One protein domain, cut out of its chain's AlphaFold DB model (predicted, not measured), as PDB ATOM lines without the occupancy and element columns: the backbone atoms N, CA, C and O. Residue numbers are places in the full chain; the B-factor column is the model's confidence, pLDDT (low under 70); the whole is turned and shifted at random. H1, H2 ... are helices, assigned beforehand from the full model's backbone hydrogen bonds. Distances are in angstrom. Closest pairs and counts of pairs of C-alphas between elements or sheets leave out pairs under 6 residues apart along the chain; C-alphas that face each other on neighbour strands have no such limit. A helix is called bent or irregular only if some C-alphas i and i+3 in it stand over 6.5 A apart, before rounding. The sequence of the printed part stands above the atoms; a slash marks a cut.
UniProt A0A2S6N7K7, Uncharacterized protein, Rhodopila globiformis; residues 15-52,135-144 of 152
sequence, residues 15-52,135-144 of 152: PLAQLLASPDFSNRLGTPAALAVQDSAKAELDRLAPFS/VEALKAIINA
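Overview. This is residues 15 to 52 and 135 to 144 of the 152 residues of an uncharacterized protein of Rhodopila globiformis (UniProt A0A2S6N7K7). One long helix, H2, makes the long axis of this domain, with the shorter helix H3 packed side by side with it and running opposite ways. A still shorter helix, H1, is set crosswise to H2 and meets residues 37 to 41 of it, away from H3; the loop of residues 21 to 31 leads from H1 to the first residue of H2. The printed part has 48 residues with three named helices, in the order H1, H2, H3 along the chain, and no named strand; the class is all helix, with 35 of the 48 residues in named elements. The whole is compact, with a radius of gyration of the C-alphas of 10.7 A, and elongated in outline, with spans of 32 by 18 by 17 A.

Arrangement. H2, residues 32 to 52, touches both other helices. H3, residues 135 to 142, touches H2 with 16 pairs of C-alphas within 8 A; the closest C-alphas of the two are those of Gln 38 and Ile 142, 5.1 A apart. H2 and H3 run opposite ways at a shallow tilt of 25 degrees, and their centres are 8.4 A apart. H1, residues 15 to 20, touches H2 with 4 pairs of C-alphas within 8 A, and on the H2 side residues 37 to 41 alone take part. Their closest C-alphas, those of Leu 16 and Val 37, are 6.5 A apart, and the lines of H1 and H2 are about perpendicular at 82 degrees. H1 and H3 are apart. In H3 every O i to N i+4 pair is within hydrogen-bond range, against 15 of 17 in H2 and 1 of 2 in H1.

Along the chain. H2 runs from Pro 32, with its C-alpha at (-55.089, 27.091, 37.553), to Ser 52, with its C-alpha at (-44.532, 11.376, 15.801), a length of 28.8 A. It has a kink of 34 degrees near residue 46, and it is irregular: C-alphas 47 and 50 are 7.2 A apart. H3 is 10.6 A long from Val 135 to Ile 142, and its last C-alpha is at (-45.944, 19.020, 30.600). H1 is 8.9 A long from Pro 15, with its C-alpha at (-53.435, 29.785, 24.842), to Leu 20.

Size, cuts and confidence. The two C-alphas farthest apart are those of Asn 27 and Pro 50, at 32.7 A. Residues 53 to 134 are cut out and not printed, and C-alphas 52 and 135 are 7.6 A apart across this cut, which lies between H2 and H3. The link from H1 to H2, 11 residues, is long. The mean pLDDT of the printed part is 75.7; residues 15 to 32 are under 70.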
ATOM      1  N   PRO A  15     -53.843  29.814  23.436       60.69
ATOM      2  CA  PRO A  15     -53.435  29.785  24.842       60.69
ATOM      3  C   PRO A  15     -51.990  29.308  25.067       60.69
ATOM      4  O   PRO A  15     -51.318  29.807  25.964       60.69
ATOM      5  N   LEU A  16     -51.490  28.377  24.246       60.47
ATOM      6  CA  LEU A  16     -50.107  27.895  24.322       60.47
ATOM      7  C   LEU A  16     -49.124  28.952  23.794       60.47
ATOM      8  O   LEU A  16     -48.081  29.186  24.401       60.47
ATOM      9  N   ALA A  17     -49.470  29.613  22.683       61.66
ATOM     10  CA  ALA A  17     -48.617  30.618  22.050       61.66
ATOM     11  C   ALA A  17     -48.404  31.853  22.946       61.66
ATOM     12  O   ALA A  17     -47.279  32.325  23.094       61.66
ATOM     13  N   GLN A  18     -49.464  32.344  23.597       61.56
ATOM     14  CA  GLN A  18     -49.383  33.497  24.505       61.56
ATOM     15  C   GLN A  18     -48.530  33.221  25.747       61.56
ATOM     16  O   GLN A  18     -47.901  34.127  26.291       61.56
ATOM     17  N   LEU A  19     -48.503  31.974  26.207       59.22
ATOM     18  CA  LEU A  19     -47.819  31.607  27.436       59.22
ATOM     19  C   LEU A  19     -46.341  31.269  27.216       59.22
ATOM     20  O   LEU A  19     -45.516  31.628  28.049       59.22
ATOM     21  N   LEU A  20     -45.999  30.651  26.080       57.59
ATOM     22  CA  LEU A  20     -44.608  30.474  25.642       57.59
ATOM     23  C   LEU A  20     -43.906  31.817  25.391       57.59
ATOM     24  O   LEU A  20     -42.697  31.919  25.571       57.59
ATOM     25  N   ALA A  21     -44.667  32.850  25.026       61.41
ATOM     26  CA  ALA A  21     -44.175  34.220  24.905       61.41
ATOM     27  C   ALA A  21     -44.008  34.941  26.260       61.41
ATOM     28  O   ALA A  21     -43.447  36.036  26.298       61.41
ATOM     29  N   SER A  22     -44.488  34.366  27.373       55.56
ATOM     30  CA  SER A  22     -44.412  34.989  28.696       55.56
ATOM     31  C   SER A  22     -43.124  34.585  29.430       55.56
ATOM     32  O   SER A  22     -42.964  33.409  29.774       55.56
ATOM     33  N   PRO A  23     -42.228  35.535  29.759       57.34
ATOM     34  CA  PRO A  23     -40.971  35.248  30.462       57.34
ATOM     35  C   PRO A  23     -41.172  34.709  31.892       57.34
ATOM     36  O   PRO A  23     -40.243  34.166  32.484       57.34
ATOM     37  N   ASP A  24     -42.390  34.811  32.433       62.50
ATOM     38  CA  ASP A  24     -42.746  34.445  33.808       62.50
ATOM     39  C   ASP A  24     -43.424  33.074  33.945       62.50
ATOM     40  O   ASP A  24     -43.916  32.735  35.025       62.50
ATOM     41  N   PHE A  25     -43.481  32.261  32.882       62.34
ATOM     42  CA  PHE A  25     -44.172  30.966  32.937       62.34
ATOM     43  C   PHE A  25     -43.688  30.095  34.109       62.34
ATOM     44  O   PHE A  25     -44.509  29.556  34.851       62.34
ATOM     45  N   SER A  26     -42.374  30.044  34.354       58.50
ATOM     46  CA  SER A  26     -41.791  29.273  35.462       58.50
ATOM     47  C   SER A  26     -42.231  29.738  36.857       58.50
ATOM     48  O   SER A  26     -42.296  28.910  37.763       58.50
ATOM     49  N   ASN A  27     -42.567  31.022  37.027       59.75
ATOM     50  CA  ASN A  27     -43.020  31.605  38.297       59.75
ATOM     51  C   ASN A  27     -44.523  31.388  38.547       59.75
ATOM     52  O   ASN A  27     -45.000  31.577  39.662       59.75
ATOM     53  N   ARG A  28     -45.281  30.987  37.517       59.31
ATOM     54  CA  ARG A  28     -46.738  30.761  37.581       59.31
ATOM     55  C   ARG A  28     -47.129  29.283  37.628       59.31
ATOM     56  O   ARG A  28     -48.321  28.963  37.614       59.31
ATOM     57  N   LEU A  29     -46.151  28.381  37.675       61.12
ATOM     58  CA  LEU A  29     -46.371  26.939  37.786       61.12
ATOM     59  C   LEU A  29     -47.109  26.614  39.097       61.12
ATOM     60  O   LEU A  29     -46.697  27.046  40.169       61.12
ATOM     61  N   GLY A  30     -48.222  25.878  39.001       59.53
ATOM     62  CA  GLY A  30     -49.125  25.577  40.126       59.53
ATOM     63  C   GLY A  30     -50.391  26.442  40.188       59.53
ATOM     64  O   GLY A  30     -51.297  26.147  40.963       59.53
ATOM     65  N   THR A  31     -50.504  27.475  39.348       68.12
ATOM     66  CA  THR A  31     -51.762  28.220  39.180       68.12
ATOM     67  C   THR A  31     -52.763  27.445  38.308       68.12
ATOM     68  O   THR A  31     -52.340  26.673  37.443       68.12
ATOM     69  N   PRO A  32     -54.084  27.687  38.441       69.38
ATOM     70  CA  PRO A  32     -55.089  27.091  37.553       69.38
ATOM     71  C   PRO A  32     -54.811  27.340  36.062       69.38
ATOM     72  O   PRO A  32     -55.031  26.464  35.233       69.38
ATOM     73  N   ALA A  33     -54.257  28.510  35.724       70.31
ATOM     74  CA  ALA A  33     -53.865  28.849  34.358       70.31
ATOM     75  C   ALA A  33     -52.695  27.987  33.847       70.31
ATOM     76  O   ALA A  33     -52.723  27.533  32.707       70.31
ATOM     77  N   ALA A  34     -51.688  27.714  34.684       70.75
ATOM     78  CA  ALA A  34     -50.580  26.832  34.315       70.75
ATOM     79  C   ALA A  34     -51.019  25.362  34.186       70.75
ATOM     80  O   ALA A  34     -50.551  24.670  33.284       70.75
ATOM     81  N   LEU A  35     -51.948  24.902  35.031       76.38
ATOM     82  CA  LEU A  35     -52.531  23.558  34.921       76.38
ATOM     83  C   LEU A  35     -53.337  23.396  33.624       76.38
ATOM     84  O   LEU A  35     -53.124  22.436  32.890       76.38
ATOM     85  N   ALA A  36     -54.170  24.383  33.273       78.38
ATOM     86  CA  ALA A  36     -54.925  24.375  32.017       78.38
ATOM     87  C   ALA A  36     -54.013  24.328  30.772       78.38
ATOM     88  O   ALA A  36     -54.352  23.710  29.760       78.38
ATOM     89  N   VAL A  37     -52.835  24.953  30.846       79.19
ATOM     90  CA  VAL A  37     -51.819  24.896  29.784       79.19
ATOM     91  C   VAL A  37     -51.199  23.510  29.698       79.19
ATOM     92  O   VAL A  37     -51.049  22.991  28.595       79.19
ATOM     93  N   GLN A  38     -50.844  22.902  30.831       83.25
ATOM     94  CA  GLN A  38     -50.317  21.538  30.846       83.25
ATOM     95  C   GLN A  38     -51.331  20.546  30.274       83.25
ATOM     96  O   GLN A  38     -50.952  19.680  29.490       83.25
ATOM     97  N   ASP A  39     -52.614  20.698  30.595       85.69
ATOM     98  CA  ASP A  39     -53.669  19.839  30.057       85.69
ATOM     99  C   ASP A  39     -53.897  20.075  28.558       85.69
ATOM    100  O   ASP A  39     -54.027  19.115  27.797       85.69
ATOM    101  N   SER A  40     -53.825  21.328  28.098       83.75
ATOM    102  CA  SER A  40     -53.848  21.652  26.663       83.75
ATOM    103  C   SER A  40     -52.644  21.058  25.921       83.75
ATOM    104  O   SER A  40     -52.790  20.542  24.815       83.75
ATOM    105  N   ALA A  41     -51.456  21.091  26.531       85.44
ATOM    106  CA  ALA A  41     -50.246  20.510  25.960       85.44
ATOM    107  C   ALA A  41     -50.317  18.977  25.888       85.44
ATOM    108  O   ALA A  41     -49.877  18.407  24.892       85.44
ATOM    109  N   LYS A  42     -50.902  18.307  26.893       90.31
ATOM    110  CA  LYS A  42     -51.158  16.854  26.860       90.31
ATOM    111  C   LYS A  42     -52.113  16.483  25.732       90.31
ATOM    112  O   LYS A  42     -51.775  15.626  24.926       90.31
ATOM    113  N   ALA A  43     -53.251  17.171  25.632       89.44
ATOM    114  CA  ALA A  43     -54.230  16.913  24.578       89.44
ATOM    115  C   ALA A  43     -53.617  17.083  23.178       89.44
ATOM    116  O   ALA A  43     -53.866  16.288  22.273       89.44
ATOM    117  N   GLU A  44     -52.769  18.098  23.009       87.44
ATOM    118  CA  GLU A  44     -52.053  18.328  21.760       87.44
ATOM    119  C   GLU A  44     -50.976  17.265  21.487       87.44
ATOM    120  O   GLU A  44     -50.819  16.829  20.346       87.44
ATOM    121  N   LEU A  45     -50.257  16.813  22.517       89.19
ATOM    122  CA  LEU A  45     -49.286  15.726  22.396       89.19
ATOM    123  C   LEU A  45     -49.969  14.410  21.991       89.19
ATOM    124  O   LEU A  45     -49.491  13.743  21.077       89.19
ATOM    125  N   ASP A  46     -51.109  14.078  22.599       90.75
ATOM    126  CA  ASP A  46     -51.903  12.890  22.257       90.75
ATOM    127  C   ASP A  46     -52.400  12.950  20.806       90.75
ATOM    128  O   ASP A  46     -52.363  11.958  20.077       90.75
ATOM    129  N   ARG A  47     -52.791  14.144  20.345       87.88
ATOM    130  CA  ARG A  47     -53.185  14.393  18.954       87.88
ATOM    131  C   ARG A  47     -52.024  14.214  17.972       87.88
ATOM    132  O   ARG A  47     -52.243  13.775  16.844       87.88
ATOM    133  N   LEU A  48     -50.798  14.553  18.381       87.50
ATOM    134  CA  LEU A  48     -49.586  14.414  17.568       87.50
ATOM    135  C   LEU A  48     -48.953  13.020  17.638       87.50
ATOM    136  O   LEU A  48     -48.185  12.675  16.737       87.50
ATOM    137  N   ALA A  49     -49.288  12.206  18.641       87.69
ATOM    138  CA  ALA A  49     -48.688  10.892  18.862       87.69
ATOM    139  C   ALA A  49     -48.662   9.994  17.602       87.69
ATOM    140  O   ALA A  49     -47.591   9.459  17.292       87.69
ATOM    141  N   PRO A  50     -49.745   9.891  16.797       86.06
ATOM    142  CA  PRO A  50     -49.733   9.093  15.566       86.06
ATOM    143  C   PRO A  50     -48.760   9.611  14.497       86.06
ATOM    144  O   PRO A  50     -48.266   8.835  13.684       86.06
ATOM    145  N   PHE A  51     -48.482  10.916  14.488       85.69
ATOM    146  CA  PHE A  51     -47.616  11.575  13.505       85.69
ATOM    147  C   PHE A  51     -46.144  11.566  13.925       85.69
ATOM    148  O   PHE A  51     -45.264  11.602  13.068       85.69
ATOM    149  N   SER A  52     -45.879  11.495  15.232       89.62
ATOM    150  CA  SER A  52     -44.532  11.376  15.801       89.62
ATOM    151  C   SER A  52     -43.981   9.948  15.810       89.62
ATOM    152  O   SER A  52     -42.810   9.750  16.128       89.62
ATOM    153  N   VAL A 135     -42.889  18.254  19.534       89.31
ATOM    154  CA  VAL A 135     -43.106  17.189  20.525       89.31
ATOM    155  C   VAL A 135     -42.265  17.430  21.778       89.31
ATOM    156  O   VAL A 135     -42.787  17.341  22.890       89.31
ATOM    157  N   GLU A 136     -40.988  17.775  21.621       87.44
ATOM    158  CA  GLU A 136     -40.097  18.062  22.746       87.44
ATOM    159  C   GLU A 136     -40.526  19.322  23.508       87.44
ATOM    160  O   GLU A 136     -40.550  19.312  24.740       87.44
ATOM    161  N   ALA A 137     -40.986  20.368  22.816       81.88
ATOM    162  CA  ALA A 137     -41.553  21.554  23.457       81.88
ATOM    163  C   ALA A 137     -42.800  21.219  24.295       81.88
ATOM    164  O   ALA A 137     -42.910  21.652  25.443       81.88
ATOM    165  N   LEU A 138     -43.721  20.404  23.768       86.56
ATOM    166  CA  LEU A 138     -44.911  19.967  24.504       86.56
ATOM    167  C   LEU A 138     -44.538  19.142  25.740       86.56
ATOM    168  O   LEU A 138     -45.035  19.415  26.834       86.56
ATOM    169  N   LYS A 139     -43.611  18.187  25.602       88.75
ATOM    170  CA  LYS A 139     -43.089  17.414  26.739       88.75
ATOM    171  C   LYS A 139     -42.437  18.313  27.788       88.75
ATOM    172  O   LYS A 139     -42.631  18.082  28.980       88.75
ATOM    173  N   ALA A 140     -41.689  19.336  27.376       83.69
ATOM    174  CA  ALA A 140     -41.065  20.283  28.293       83.69
ATOM    175  C   ALA A 140     -42.112  21.080  29.092       83.69
ATOM    176  O   ALA A 140     -41.956  21.233  30.302       83.69
ATOM    177  N   ILE A 141     -43.204  21.520  28.455       83.00
ATOM    178  CA  ILE A 141     -44.327  22.202  29.129       83.00
ATOM    179  C   ILE A 141     -45.001  21.268  30.145       83.00
ATOM    180  O   ILE A 141     -45.242  21.666  31.286       83.00
ATOM    181  N   ILE A 142     -45.284  20.022  29.749       86.12
ATOM    182  CA  ILE A 142     -45.944  19.020  30.600       86.12
ATOM    183  C   ILE A 142     -45.089  18.693  31.830       86.12
ATOM    184  O   ILE A 142     -45.610  18.594  32.938       86.12
ATOM    185  N   ASN A 143     -43.775  18.557  31.642       84.50
ATOM    186  CA  ASN A 143     -42.835  18.197  32.702       84.50
ATOM    187  C   ASN A 143     -42.300  19.400  33.496       84.50
ATOM    188  O   ASN A 143     -41.492  19.213  34.411       84.50
ATOM    189  N   ALA A 144     -42.715  20.627  33.165       82.12
ATOM    190  CA  ALA A 144     -42.267  21.829  33.853       82.12
ATOM    191  C   ALA A 144     -42.654  21.768  35.341       82.12
ATOM    192  O   ALA A 144     -43.833  21.759  35.702       82.12
TER     193      ALA A 144